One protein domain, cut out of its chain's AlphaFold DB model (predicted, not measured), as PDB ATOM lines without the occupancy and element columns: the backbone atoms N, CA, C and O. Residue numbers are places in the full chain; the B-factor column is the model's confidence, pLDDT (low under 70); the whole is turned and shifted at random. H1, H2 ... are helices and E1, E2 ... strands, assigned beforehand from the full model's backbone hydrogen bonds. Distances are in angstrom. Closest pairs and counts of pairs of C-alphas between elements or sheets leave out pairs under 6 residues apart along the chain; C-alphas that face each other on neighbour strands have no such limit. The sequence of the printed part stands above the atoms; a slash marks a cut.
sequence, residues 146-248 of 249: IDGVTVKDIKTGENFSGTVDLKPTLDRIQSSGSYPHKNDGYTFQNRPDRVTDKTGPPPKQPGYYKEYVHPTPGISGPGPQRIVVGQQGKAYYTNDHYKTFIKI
ATOM      1  N   ILE A 146      35.125  15.559 -13.594       76.19
ATOM      2  CA  ILE A 146      35.312  14.572 -14.661       76.19
ATOM      3  C   ILE A 146      34.361  14.924 -15.799       76.19
ATOM      4  O   ILE A 146      33.143  14.862 -15.630       76.19
ATOM      5  N   ASP A 147      34.921  15.290 -16.947       75.25
ATOM      6  CA  ASP A 147      34.159  15.644 -18.143       75.25
ATOM      7  C   ASP A 147      33.764  14.410 -18.961       75.25
ATOM      8  O   ASP A 147      34.426  13.371 -18.923       75.25
ATOM      9  N   GLY A 148      32.680  14.537 -19.734       75.69
ATOM     10  CA  GLY A 148      32.253  13.509 -20.690       75.69
ATOM     11  C   GLY A 148      31.770  12.207 -20.048       75.69
ATOM     12  O   GLY A 148      31.791  11.158 -20.691       75.69
ATOM     13  N   VAL A 149      31.339  12.245 -18.786       79.19
ATOM     14  CA  VAL A 149      30.786  11.070 -18.113       79.19
ATOM     15  C   VAL A 149      29.405  10.771 -18.682       79.19
ATOM     16  O   VAL A 149      28.553  11.654 -18.722       79.19
ATOM     17  N   THR A 150      29.155   9.510 -19.040       81.75
ATOM     18  CA  THR A 150      27.812   9.000 -19.352       81.75
ATOM     19  C   THR A 150      27.340   8.060 -18.249       81.75
ATOM     20  O   THR A 150      28.019   7.097 -17.901       81.75
ATOM     21  N   VAL A 151      26.155   8.312 -17.709       79.44
ATOM     22  CA  VAL A 151      25.522   7.548 -16.636       79.44
ATOM     23  C   VAL A 151      24.222   6.958 -17.157       79.44
ATOM     24  O   VAL A 151      23.386   7.687 -17.679       79.44
ATOM     25  N   LYS A 152      24.025   5.650 -16.986       82.50
ATOM     26  CA  LYS A 152      22.772   4.984 -17.355       82.50
ATOM     27  C   LYS A 152      21.922   4.723 -16.117       82.50
ATOM     28  O   LYS A 152      22.364   4.001 -15.221       82.50
ATOM     29  N   ASP A 153      20.699   5.244 -16.077       82.69
ATOM     30  CA  ASP A 153      19.726   4.822 -15.070       82.69
ATOM     31  C   ASP A 153      19.303   3.380 -15.362       82.69
ATOM     32  O   ASP A 153      18.774   3.053 -16.421       82.69
ATOM     33  N   ILE A 154      19.553   2.488 -14.407       76.94
ATOM     34  CA  ILE A 154      19.211   1.070 -14.529       76.94
ATOM     35  C   ILE A 154      17.687   0.874 -14.505       76.94
ATOM     36  O   ILE A 154      17.197  -0.093 -15.083       76.94
ATOM     37  N   LYS A 155      16.935   1.775 -13.857       78.31
ATOM     38  CA  LYS A 155      15.475   1.679 -13.742       78.31
ATOM     39  C   LYS A 155      14.774   2.078 -15.035       78.31
ATOM     40  O   LYS A 155      13.901   1.349 -15.492       78.31
ATOM     41  N   THR A 156      15.133   3.229 -15.600       80.69
ATOM     42  CA  THR A 156      14.470   3.787 -16.791       80.69
ATOM     43  C   THR A 156      15.190   3.435 -18.093       80.69
ATOM     44  O   THR A 156      14.587   3.476 -19.161       80.69
ATOM     45  N   GLY A 157      16.474   3.069 -18.027       81.00
ATOM     46  CA  GLY A 157      17.335   2.852 -19.189       81.00
ATOM     47  C   GLY A 157      17.889   4.138 -19.811       81.00
ATOM     48  O   GLY A 157      18.635   4.046 -20.786       81.00
ATOM     49  N   GLU A 158      17.540   5.301 -19.261       78.88
ATOM     50  CA  GLU A 158      17.925   6.621 -19.758       78.88
ATOM     51  C   GLU A 158      19.414   6.915 -19.541       78.88
ATOM     52  O   GLU A 158      20.006   6.492 -18.546       78.88
ATOM     53  N   ASN A 159      20.018   7.651 -20.479       81.69
ATOM     54  CA  ASN A 159      21.415   8.063 -20.407       81.69
ATOM     55  C   ASN A 159      21.519   9.557 -20.077       81.69
ATOM     56  O   ASN A 159      20.982  10.402 -20.789       81.69
ATOM     57  N   PHE A 160      22.297   9.867 -19.048       78.75
ATOM     58  CA  PHE A 160      22.653  11.210 -18.607       78.75
ATOM     59  C   PHE A 160      24.113  11.440 -18.978       78.75
ATOM     60  O   PHE A 160      24.947  10.594 -18.667       78.75
ATOM     61  N   SER A 161      24.444  12.537 -19.656       80.56
ATOM     62  CA  SER A 161      25.836  12.841 -20.019       80.56
ATOM     63  C   SER A 161      26.227  14.250 -19.598       80.56
ATOM     64  O   SER A 161      25.380  15.139 -19.563       80.56
ATOM     65  N   GLY A 162      27.497  14.453 -19.251       78.19
ATOM     66  CA  GLY A 162      28.004  15.763 -18.842       78.19
ATOM     67  C   GLY A 162      29.218  15.687 -17.923       78.19
ATOM     68  O   GLY A 162      29.917  14.675 -17.869       78.19
ATOM     69  N   THR A 163      29.458  16.784 -17.209       81.19
ATOM     70  CA  THR A 163      30.539  16.909 -16.228       81.19
ATOM     71  C   THR A 163      30.050  16.518 -14.839       81.19
ATOM     72  O   THR A 163      28.957  16.893 -14.416       81.19
ATOM     73  N   VAL A 164      30.877  15.771 -14.113       82.44
ATOM     74  CA  VAL A 164      30.616  15.341 -12.737       82.44
ATOM     75  C   VAL A 164      31.496  16.135 -11.779       82.44
ATOM     76  O   VAL A 164      32.717  16.077 -11.903       82.44
ATOM     77  N   ASP A 165      30.890  16.836 -10.815       84.50
ATOM     78  CA  ASP A 165      31.594  17.448  -9.676       84.50
ATOM     79  C   ASP A 165      31.633  16.468  -8.498       84.50
ATOM     80  O   ASP A 165      30.612  16.157  -7.884       84.50
ATOM     81  N   LEU A 166      32.824  15.985  -8.159       87.19
ATOM     82  CA  LEU A 166      33.051  15.038  -7.072       87.19
ATOM     83  C   LEU A 166      33.132  15.707  -5.697       87.19
ATOM     84  O   LEU A 166      32.967  15.008  -4.687       87.19
ATOM     85  N   LYS A 167      33.339  17.032  -5.625       84.50
ATOM     86  CA  LYS A 167      33.525  17.775  -4.365       84.50
ATOM     87  C   LYS A 167      32.434  17.484  -3.330       84.50
ATOM     88  O   LYS A 167      32.801  17.125  -2.213       84.50
ATOM     89  N   PRO A 168      31.123  17.490  -3.655       84.19
ATOM     90  CA  PRO A 168      30.082  17.250  -2.654       84.19
ATOM     91  C   PRO A 168      30.193  15.886  -1.958       84.19
ATOM     92  O   PRO A 168      29.840  15.735  -0.791       84.19
ATOM     93  N   THR A 169      30.677  14.860  -2.666       87.69
ATOM     94  CA  THR A 169      30.858  13.526  -2.074       87.69
ATOM     95  C   THR A 169      32.192  13.406  -1.351       87.69
ATOM     96  O   THR A 169      32.228  12.809  -0.279       87.69
ATOM     97  N   LEU A 170      33.264  13.998  -1.883       86.56
ATOM     98  CA  LEU A 170      34.573  14.009  -1.226       86.56
ATOM     99  C   LEU A 170      34.540  14.776   0.104       86.56
ATOM    100  O   LEU A 170      35.003  14.245   1.113       86.56
ATOM    101  N   ASP A 171      33.906  15.950   0.142       84.31
ATOM    102  CA  ASP A 171      33.733  16.748   1.363       84.31
ATOM    103  C   ASP A 171      32.930  15.975   2.413       84.31
ATOM    104  O   ASP A 171      33.300  15.909   3.588       84.31
ATOM    105  N   ARG A 172      31.853  15.306   1.980       85.12
ATOM    106  CA  ARG A 172      31.039  14.456   2.852       85.12
ATOM    107  C   ARG A 172      31.848  13.309   3.452       85.12
ATOM    108  O   ARG A 172      31.736  13.067   4.650       85.12
ATOM    109  N   ILE A 173      32.677  12.636   2.653       84.88
ATOM    110  CA  ILE A 173      33.572  11.570   3.131       84.88
ATOM    111  C   ILE A 173      34.564  12.118   4.163       84.88
ATOM    112  O   ILE A 173      34.760  11.502   5.209       84.88
ATOM    113  N   GLN A 174      35.165  13.281   3.897       83.31
ATOM    114  CA  GLN A 174      36.151  13.897   4.787       83.31
ATOM    115  C   GLN A 174      35.538  14.373   6.108       83.31
ATOM    116  O   GLN A 174      36.166  14.244   7.155       83.31
ATOM    117  N   SER A 175      34.308  14.888   6.076       77.19
ATOM    118  CA  SER A 175      33.608  15.376   7.270       77.19
ATOM    119  C   SER A 175      33.212  14.266   8.255       77.19
ATOM    120  O   SER A 175      32.870  14.566   9.397       77.19
ATOM    121  N   SER A 176      33.263  12.986   7.854       68.00
ATOM    122  CA  SER A 176      32.883  11.814   8.668       68.00
ATOM    123  C   SER A 176      31.484  11.882   9.316       68.00
ATOM    124  O   SER A 176      31.208  11.167  10.276       68.00
ATOM    125  N   GLY A 177      30.602  12.743   8.794       65.25
ATOM    126  CA  GLY A 177      29.261  12.991   9.322       65.25
ATOM    127  C   GLY A 177      28.223  11.932   8.933       65.25
ATOM    128  O   GLY A 177      28.548  10.832   8.490       65.25
ATOM    129  N   SER A 178      26.940  12.275   9.087       69.62
ATOM    130  CA  SER A 178      25.834  11.386   8.713       69.62
ATOM    131  C   SER A 178      25.825  11.131   7.208       69.62
ATOM    132  O   SER A 178      25.795  12.067   6.406       69.62
ATOM    133  N   TYR A 179      25.806   9.860   6.812       71.31
ATOM    134  CA  TYR A 179      25.712   9.509   5.407       71.31
ATOM    135  C   TYR A 179      24.246   9.447   4.934       71.31
ATOM    136  O   TYR A 179      23.430   8.785   5.575       71.31
ATOM    137  N   PRO A 180      23.893  10.096   3.807       76.12
ATOM    138  CA  PRO A 180      22.546  10.085   3.242       76.12
ATOM    139  C   PRO A 180      22.122   8.703   2.735       76.12
ATOM    140  O   PRO A 180      20.925   8.422   2.670       76.12
ATOM    141  N   HIS A 181      23.069   7.828   2.376       78.69
ATOM    142  CA  HIS A 181      22.756   6.484   1.910       78.69
ATOM    143  C   HIS A 181      23.241   5.426   2.895       78.69
ATOM    144  O   HIS A 181      24.382   5.427   3.340       78.69
ATOM    145  N   LYS A 182      22.373   4.445   3.154       79.12
ATOM    146  CA  LYS A 182      22.628   3.333   4.082       79.12
ATOM    147  C   LYS A 182      23.909   2.531   3.813       79.12
ATOM    148  O   LYS A 182      24.419   1.923   4.739       79.12
ATOM    149  N   ASN A 183      24.394   2.498   2.569       77.38
ATOM    150  CA  ASN A 183      25.577   1.724   2.179       77.38
ATOM    151  C   ASN A 183      26.860   2.569   2.162       77.38
ATOM    152  O   ASN A 183      27.934   2.049   1.881       77.38
ATOM    153  N   ASP A 184      26.776   3.866   2.442       87.44
ATOM    154  CA  ASP A 184      27.962   4.710   2.496       87.44
ATOM    155  C   ASP A 184      28.870   4.282   3.657       87.44
ATOM    156  O   ASP A 184      28.419   4.031   4.775       87.44
ATOM    157  N   GLY A 185      30.168   4.160   3.382       86.62
ATOM    158  CA  GLY A 185      31.158   3.670   4.340       86.62
ATOM    159  C   GLY A 185      31.166   2.145   4.522       86.62
ATOM    160  O   GLY A 185      31.978   1.621   5.300       86.62
ATOM    161  N   TYR A 186      30.322   1.399   3.796       89.00
ATOM    162  CA  TYR A 186      30.401  -0.061   3.781       89.00
ATOM    163  C   TYR A 186      31.667  -0.534   3.074       89.00
ATOM    164  O   TYR A 186      32.268   0.157   2.253       89.00
ATOM    165  N   THR A 187      32.114  -1.731   3.443       91.31
ATOM    166  CA  THR A 187      33.293  -2.347   2.836       91.31
ATOM    167  C   THR A 187      33.008  -2.724   1.385       91.31
ATOM    168  O   THR A 187      32.195  -3.610   1.121       91.31
ATOM    169  N   PHE A 188      33.754  -2.124   0.460       92.75
ATOM    170  CA  PHE A 188      33.783  -2.545  -0.932       92.75
ATOM    171  C   PHE A 188      34.656  -3.792  -1.062       92.75
ATOM    172  O   PHE A 188      35.853  -3.776  -0.774       92.75
ATOM    173  N   GLN A 189      34.048  -4.896  -1.487       88.06
ATOM    174  CA  GLN A 189      34.717  -6.199  -1.503       88.06
ATOM    175  C   GLN A 189      35.684  -6.377  -2.679       88.06
ATOM    176  O   GLN A 189      36.443  -7.339  -2.672       88.06
ATOM    177  N   ASN A 190      35.648  -5.476  -3.669       88.38
ATOM    178  CA  ASN A 190      36.504  -5.503  -4.856       88.38
ATOM    179  C   ASN A 190      36.566  -6.884  -5.528       88.38
ATOM    180  O   ASN A 190      37.638  -7.420  -5.811       88.38
ATOM    181  N   ARG A 191      35.391  -7.488  -5.721       83.50
ATOM    182  CA  ARG A 191      35.274  -8.748  -6.453       83.50
ATOM    183  C   ARG A 191      35.410  -8.465  -7.955       83.50
ATOM    184  O   ARG A 191      34.908  -7.428  -8.390       83.50
ATOM    185  N   PRO A 192      36.026  -9.368  -8.732       75.56
ATOM    186  CA  PRO A 192      36.018  -9.271 -10.187       75.56
ATOM    187  C   PRO A 192      34.589  -9.182 -10.731       75.56
ATOM    188  O   PRO A 192      33.664  -9.796 -10.181       75.56
ATOM    189  N   ASP A 193      34.412  -8.422 -11.809       75.81
ATOM    190  CA  ASP A 193      33.146  -8.405 -12.533       75.81
ATOM    191  C   ASP A 193      32.866  -9.797 -13.119       75.81
ATOM    192  O   ASP A 193      33.712 -10.398 -13.778       75.81
ATOM    193  N   ARG A 194      31.659 -10.320 -12.879       72.06
ATOM    194  CA  ARG A 194      31.301 -11.706 -13.229       72.06
ATOM    195  C   ARG A 194      31.272 -11.983 -14.734       72.06
ATOM    196  O   ARG A 194      31.228 -13.148 -15.112       72.06
ATOM    197  N   VAL A 195      31.203 -10.944 -15.567       71.00
ATOM    198  CA  VAL A 195      31.026 -11.069 -17.020       71.00
ATOM    199  C   VAL A 195      32.332 -10.795 -17.753       71.00
ATOM    200  O   VAL A 195      32.678 -11.502 -18.690       71.00
ATOM    201  N   THR A 196      33.043  -9.752 -17.344       70.75
ATOM    202  CA  THR A 196      34.229  -9.249 -18.044       70.75
ATOM    203  C   THR A 196      35.542  -9.735 -17.441       70.75
ATOM    204  O   THR A 196      36.584  -9.498 -18.046       70.75
ATOM    205  N   ASP A 197      35.502 -10.350 -16.251       67.94
ATOM    206  CA  ASP A 197      36.666 -10.719 -15.424       67.94
ATOM    207  C   ASP A 197      37.624  -9.542 -15.147       67.94
ATOM    208  O   ASP A 197      38.744  -9.695 -14.658       67.94
ATOM    209  N   LYS A 198      37.177  -8.313 -15.439       64.44
ATOM    210  CA  LYS A 198      37.929  -7.107 -15.129       64.44
ATOM    211  C   LYS A 198      37.897  -6.900 -13.627       64.44
ATOM    212  O   LYS A 198      36.854  -6.978 -12.972       64.44
ATOM    213  N   THR A 199      39.074  -6.626 -13.091       62.34
ATOM    214  CA  THR A 199      39.241  -6.270 -11.690       62.34
ATOM    215  C   THR A 199      39.065  -4.763 -11.529       62.34
ATOM    216  O   THR A 199      39.355  -3.990 -12.444       62.34
ATOM    217  N   GLY A 200      38.519  -4.353 -10.383       75.81
ATOM    218  CA  GLY A 200      38.358  -2.948 -10.033       75.81
ATOM    219  C   GLY A 200      39.691  -2.306  -9.627       75.81
ATOM    220  O   GLY A 200      40.728  -2.569 -10.238       75.81
ATOM    221  N   PRO A 201      39.720  -1.467  -8.579       79.62
ATOM    222  CA  PRO A 201      40.970  -1.028  -7.961       79.62
ATOM    223  C   PRO A 201      41.927  -2.203  -7.669       79.62
ATOM    224  O   PRO A 201      41.477  -3.345  -7.542       79.62
ATOM    225  N   PRO A 202      43.240  -1.967  -7.482       85.62
ATOM    226  CA  PRO A 202      44.190  -3.042  -7.199       85.62
ATOM    227  C   PRO A 202      43.728  -3.935  -6.033       85.62
ATOM    228  O   PRO A 202      43.256  -3.393  -5.024       85.62
ATOM    229  N   PRO A 203      43.873  -5.271  -6.119       82.06
ATOM    230  CA  PRO A 203      43.432  -6.184  -5.069       82.06
ATOM    231  C   PRO A 203      44.159  -5.897  -3.747       82.06
ATOM    232  O   PRO A 203      45.365  -5.631  -3.717       82.06
ATOM    233  N   LYS A 204      43.404  -5.912  -2.644       87.38
ATOM    234  CA  LYS A 204      43.865  -5.615  -1.277       87.38
ATOM    235  C   LYS A 204      43.114  -6.476  -0.265       87.38
ATOM    236  O   LYS A 204      42.102  -7.081  -0.613       87.38
ATOM    237  N   GLN A 205      43.600  -6.516   0.980       83.62
ATOM    238  CA  GLN A 205      42.913  -7.248   2.047       83.62
ATOM    239  C   GLN A 205      41.458  -6.767   2.243       83.62
ATOM    240  O   GLN A 205      41.162  -5.589   2.000       83.62
ATOM    241  N   PRO A 206      40.547  -7.641   2.715       85.31
ATOM    242  CA  PRO A 206      39.184  -7.245   3.055       85.31
ATOM    243  C   PRO A 206      39.154  -6.025   3.984       85.31
ATOM    244  O   PRO A 206      39.960  -5.909   4.904       85.31
ATOM    245  N   GLY A 207      38.229  -5.097   3.731       86.25
ATOM    246  CA  GLY A 207      38.115  -3.859   4.510       86.25
ATOM    247  C   GLY A 207      39.039  -2.723   4.064       86.25
ATOM    248  O   GLY A 207      38.901  -1.619   4.586       86.25
ATOM    249  N   TYR A 208      39.936  -2.945   3.093       88.69
ATOM    250  CA  TYR A 208      40.815  -1.886   2.581       88.69
ATOM    251  C   TYR A 208      40.048  -0.760   1.880       88.69
ATOM    252  O   TYR A 208      40.432   0.402   2.003       88.69
ATOM    253  N   TYR A 209      38.992  -1.109   1.142       91.88
ATOM    254  CA  TYR A 209      38.184  -0.164   0.381       91.88
ATOM    255  C   TYR A 209      36.812   0.040   1.023       91.88
ATOM    256  O   TYR A 209      36.165  -0.919   1.456       91.88
ATOM    257  N   LYS A 210      36.353   1.290   1.032       90.06
ATOM    258  CA  LYS A 210      35.008   1.718   1.418       90.06
ATOM    259  C   LYS A 210      34.293   2.334   0.225       90.06
ATOM    260  O   LYS A 210      34.936   2.981  -0.596       90.06
ATOM    261  N   GLU A 211      32.987   2.131   0.123       91.44
ATOM    262  CA  GLU A 211      32.171   2.701  -0.951       91.44
ATOM    263  C   GLU A 211      31.262   3.824  -0.469       91.44
ATOM    264  O   GLU A 211      30.786   3.817   0.664       91.44
ATOM    265  N   TYR A 212      31.012   4.771  -1.366       91.12
ATOM    266  CA  TYR A 212      30.127   5.904  -1.154       91.12
ATOM    267  C   TYR A 212      29.321   6.157  -2.421       91.12
ATOM    268  O   TYR A 212      29.861   6.193  -3.527       91.12
ATOM    269  N   VAL A 213      28.020   6.344  -2.268       91.19
ATOM    270  CA  VAL A 213      27.112   6.733  -3.340       91.19
ATOM    271  C   VAL A 213      27.433   8.149  -3.782       91.19
ATOM    272  O   VAL A 213      27.488   9.054  -2.955       91.19
ATOM    273  N   HIS A 214      27.606   8.345  -5.085       92.69
ATOM    274  CA  HIS A 214      27.620   9.672  -5.685       92.69
ATOM    275  C   HIS A 214      26.247   9.908  -6.339       92.69
ATOM    276  O   HIS A 214      25.890   9.180  -7.268       92.69
ATOM    277  N   PRO A 215      25.421  10.842  -5.840       85.06
ATOM    278  CA  PRO A 215      24.091  11.063  -6.399       85.06
ATOM    279  C   PRO A 215      24.152  11.481  -7.870       85.06
ATOM    280  O   PRO A 215      25.023  12.242  -8.276       85.06
ATOM    281  N   THR A 216      23.197  11.005  -8.671       82.94
ATOM    282  CA  THR A 216      23.006  11.492 -10.044       82.94
ATOM    283  C   THR A 216      21.769  12.378 -10.066       82.94
ATOM    284  O   THR A 216      20.681  11.868  -9.786       82.94
ATOM    285  N   PRO A 217      21.890  13.677 -10.382       80.94
ATOM    286  CA  PRO A 217      20.725  14.529 -10.579       80.94
ATOM    287  C   PRO A 217      19.748  13.896 -11.579       80.94
ATOM    288  O   PRO A 217      20.162  13.396 -12.618       80.94
ATOM    289  N   GLY A 218      18.458  13.872 -11.240       77.50
ATOM    290  CA  GLY A 218      17.416  13.261 -12.074       77.50
ATOM    291  C   GLY A 218      17.196  11.755 -11.871       77.50
ATOM    292  O   GLY A 218      16.127  11.264 -12.218       77.50
ATOM    293  N   ILE A 219      18.123  11.022 -11.237       79.69
ATOM    294  CA  ILE A 219      17.933   9.595 -10.929       79.69
ATOM    295  C   ILE A 219      17.440   9.422  -9.493       79.69
ATOM    296  O   ILE A 219      18.067   9.869  -8.533       79.69
ATOM    297  N   SER A 220      16.335   8.696  -9.329       76.81
ATOM    298  CA  SER A 220      15.812   8.355  -8.003       76.81
ATOM    299  C   SER A 220      16.626   7.250  -7.313       76.81
ATOM    300  O   SER A 220      16.907   6.188  -7.881       76.81
ATOM    301  N   GLY A 221      16.910   7.429  -6.023       82.81
ATOM    302  CA  GLY A 221      17.669   6.466  -5.218       82.81
ATOM    303  C   GLY A 221      19.187   6.574  -5.425       82.81
ATOM    304  O   GLY A 221      19.672   7.627  -5.821       82.81
ATOM    305  N   PRO A 222      19.967   5.513  -5.137       83.44
ATOM    306  CA  PRO A 222      21.431   5.600  -5.161       83.44
ATOM    307  C   PRO A 222      22.059   5.782  -6.549       83.44
ATOM    308  O   PRO A 222      23.235   6.120  -6.645       83.44
ATOM    309  N   GLY A 223      21.333   5.468  -7.627       88.56
ATOM    310  CA  GLY A 223      21.888   5.446  -8.983       88.56
ATOM    311  C   GLY A 223      23.108   4.516  -9.137       88.56
ATOM    312  O   GLY A 223      23.389   3.699  -8.247       88.56
ATOM    313  N   PRO A 224      23.839   4.609 -10.258       88.12
ATOM    314  CA  PRO A 224      25.001   3.760 -10.537       88.12
ATOM    315  C   PRO A 224      26.346   4.369 -10.104       88.12
ATOM    316  O   PRO A 224      27.328   3.635 -10.009       88.12
ATOM    317  N   GLN A 225      26.419   5.679  -9.841       92.75
ATOM    318  CA  GLN A 225      27.697   6.346  -9.585       92.75
ATOM    319  C   GLN A 225      28.200   6.113  -8.152       92.75
ATOM    320  O   GLN A 225      27.428   6.167  -7.184       92.75
ATOM    321  N   ARG A 226      29.502   5.863  -7.986       94.56
ATOM    322  CA  ARG A 226      30.141   5.632  -6.680       94.56
ATOM    323  C   ARG A 226      31.532   6.253  -6.615       94.56
ATOM    324  O   ARG A 226      32.236   6.329  -7.619       94.56
ATOM    325  N   ILE A 227      31.952   6.597  -5.401       93.38
ATOM    326  CA  ILE A 227      33.355   6.811  -5.044       93.38
ATOM    327  C   ILE A 227      33.798   5.651  -4.146       93.38
ATOM    328  O   ILE A 227      33.135   5.323  -3.163       93.38
ATOM    329  N   VAL A 228      34.924   5.027  -4.482       93.25
ATOM    330  CA  VAL A 228      35.575   3.975  -3.697       93.25
ATOM    331  C   VAL A 228      36.862   4.532  -3.103       93.25
ATOM    332  O   VAL A 228      37.790   4.889  -3.828       93.25
ATOM    333  N   VAL A 229      36.929   4.589  -1.778       91.31
ATOM    334  CA  VAL A 229      38.063   5.137  -1.028       91.31
ATOM    335  C   VAL A 229      38.856   4.000  -0.409       91.31
ATOM    336  O   VAL A 229      38.314   3.164   0.309       91.31
ATOM    337  N   GLY A 230      40.147   3.953  -0.711       86.62
ATOM    338  CA  GLY A 230      41.112   3.079  -0.062       86.62
ATOM    339  C   GLY A 230      41.846   3.785   1.074       86.62
ATOM    340  O   GLY A 230      41.728   4.989   1.294       86.62
ATOM    341  N   GLN A 231      42.677   3.030   1.784       82.94
ATOM    342  CA  GLN A 231      43.575   3.609   2.782       82.94
ATOM    343  C   GLN A 231      44.628   4.525   2.136       82.94
ATOM    344  O   GLN A 231      44.905   4.434   0.937       82.94
ATOM    345  N   GLN A 232      45.268   5.363   2.959       79.19
ATOM    346  CA  GLN A 232      46.329   6.291   2.533       79.19
ATOM    347  C   GLN A 232      45.855   7.303   1.475       79.19
ATOM    348  O   GLN A 232      46.621   7.705   0.606       79.19
ATOM    349  N   GLY A 233      44.576   7.683   1.527       74.81
ATOM    350  CA  GLY A 233      44.005   8.708   0.656       74.81
ATOM    351  C   GLY A 233      43.760   8.276  -0.789       74.81
ATOM    352  O   GLY A 233      43.408   9.129  -1.591       74.81
ATOM    353  N   LYS A 234      43.915   6.992  -1.137       83.19
ATOM    354  CA  LYS A 234      43.613   6.498  -2.489       83.19
ATOM    355  C   LYS A 234      42.119   6.579  -2.755       83.19
ATOM    356  O   LYS A 234      41.334   6.159  -1.906       83.19
ATOM    357  N   ALA A 235      41.723   7.029  -3.937       86.62
ATOM    358  CA  ALA A 235      40.312   7.109  -4.291       86.62
ATOM    359  C   ALA A 235      40.070   6.847  -5.777       86.62
ATOM    360  O   ALA A 235      40.878   7.189  -6.646       86.62
ATOM    361  N   TYR A 236      38.921   6.240  -6.056       89.62
ATOM    362  CA  TYR A 236      38.476   5.855  -7.387       89.62
ATOM    363  C   TYR A 236      37.018   6.261  -7.577       89.62
ATOM    364  O   TYR A 236      36.216   6.144  -6.656       89.62
ATOM    365  N   TYR A 237      36.667   6.692  -8.778       92.69
ATOM    366  CA  TYR A 237      35.306   7.003  -9.190       92.69
ATOM    367  C   TYR A 237      34.803   5.956 -10.190       92.69
ATOM    368  O   TYR A 237      35.575   5.463 -11.009       92.69
ATOM    369  N   THR A 238      33.516   5.619 -10.132       88.44
ATOM    370  CA  THR A 238      32.821   4.782 -11.122       88.44
ATOM    371  C   THR A 238      31.471   5.408 -11.448       88.44
ATOM    372  O   THR A 238      30.738   5.827 -10.551       88.44
ATOM    373  N   ASN A 239      31.133   5.467 -12.733       90.31
ATOM    374  CA  ASN A 239      29.861   5.974 -13.254       90.31
ATOM    375  C   ASN A 239      28.875   4.858 -13.640       90.31
ATOM    376  O   ASN A 239      27.720   5.134 -13.963       90.31
ATOM    377  N   ASP A 240      29.321   3.602 -13.620       85.56
ATOM    378  CA  ASP A 240      28.646   2.461 -14.242       85.56
ATOM    379  C   ASP A 240      28.436   1.279 -13.286       85.56
ATOM    380  O   ASP A 240      28.238   0.139 -13.718       85.56
ATOM    381  N   HIS A 241      28.418   1.570 -11.981       89.50
ATOM    382  CA  HIS A 241      28.203   0.604 -10.911       89.50
ATOM    383  C   HIS A 241      29.284  -0.489 -10.862       89.50
ATOM    384  O   HIS A 241      28.987  -1.684 -10.919       89.50
ATOM    385  N   TYR A 242      30.540  -0.054 -10.696       88.25
ATOM    386  CA  TYR A 242      31.738  -0.879 -10.476       88.25
ATOM    387  C   TYR A 242      32.255  -1.654 -11.697       88.25
ATOM    388  O   TYR A 242      33.095  -2.538 -11.523       88.25
ATOM    389  N   LYS A 243      31.795  -1.351 -12.918       83.25
ATOM    390  CA  LYS A 243      32.311  -2.023 -14.126       83.25
ATOM    391  C   LYS A 243      33.611  -1.387 -14.603       83.25
ATOM    392  O   LYS A 243      34.511  -2.090 -15.059       83.25
ATOM    393  N   THR A 244      33.719  -0.068 -14.488       81.69
ATOM    394  CA  THR A 244      34.936   0.687 -14.784       81.69
ATOM    395  C   THR A 244      35.259   1.668 -13.666       81.69
ATOM    396  O   THR A 244      34.390   2.074 -12.890       81.69
ATOM    397  N   PHE A 245      36.544   2.012 -13.555       85.56
ATOM    398  CA  PHE A 245      37.062   2.877 -12.502       85.56
ATOM    399  C   PHE A 245      38.021   3.918 -13.070       85.56
ATOM    400  O   PHE A 245      38.906   3.598 -13.865       85.56
ATOM    401  N   ILE A 246      37.890   5.147 -12.586       84.81
ATOM    402  CA  ILE A 246      38.805   6.260 -12.826       84.81
ATOM    403  C   ILE A 246      39.534   6.533 -11.515       84.81
ATOM    404  O   ILE A 246      38.899   6.772 -10.488       84.81
ATOM    405  N   LYS A 247      40.869   6.483 -11.517       85.94
ATOM    406  CA  LYS A 247      41.655   6.866 -10.339       85.94
ATOM    407  C   LYS A 247      41.612   8.387 -10.183       85.94
ATOM    408  O   LYS A 247      41.990   9.094 -11.110       85.94
ATOM    409  N   ILE A 248      41.197   8.866  -9.012       83.56
ATOM    410  CA  ILE A 248      41.080  10.302  -8.704       83.56
ATOM    411  C   ILE A 248      42.062  10.776  -7.624       83.56
ATOM    412  O   ILE A 248      42.284  11.980  -7.501       83.56
TER     413      ILE A 248
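This is residues 146 to 248 of the 249 residues of an uncharacterized protein of Cedecea sp. P7760 (UniProt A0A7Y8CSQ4). There is little regular structure: a small sheet, E3 E4 E5 E6, with H1 over one face, and a separate hairpin, E1 and E2, amid long loops. The 103 printed residues, 40 of them in named elements, hold one helix and six strands, in the order E1 E2 H1 E3 E4 E5 E6, class mixed; E4 E5 E6 form a meander, each strand antiparallel to the one before. The whole is compact, radius of gyration of the C-alphas 13.3 A, spanning 36 by 35 by 25 A.

E1, residues 146 to 152, and E2, residues 159 to 165, are an antiparallel hairpin; N 151 and O 160, 2.8 A, are within hydrogen-bond range. In H1, residues 167 to 175, every O i to N i+4 pair is within range. H1 is on the sheet of E3, residues 186 to 188, E4, 209 to 213, E5, 226 to 230, and E6, 235 to 238, at a height over the sheet of 10.1 A; its closest C-alphas to E4 are Thr 169 and Tyr 212, 7.7 A. E3 and E4 meet only at a point. Hairpins E4 and E5, and E5 and E6, have N 210 and O 229, and N 228 and O 236, each 2.8 A.

E1, 16.0 A long, begins at C-alpha 146 (35.312, 14.572, -14.661); E6 ends at C-alpha 238 (32.821, 4.782, -11.122).

The printed part has no cut. Links E3 to E4 and E4 to E5 are long. Residues 176 to 178 and 197 to 199 have pLDDT under 70.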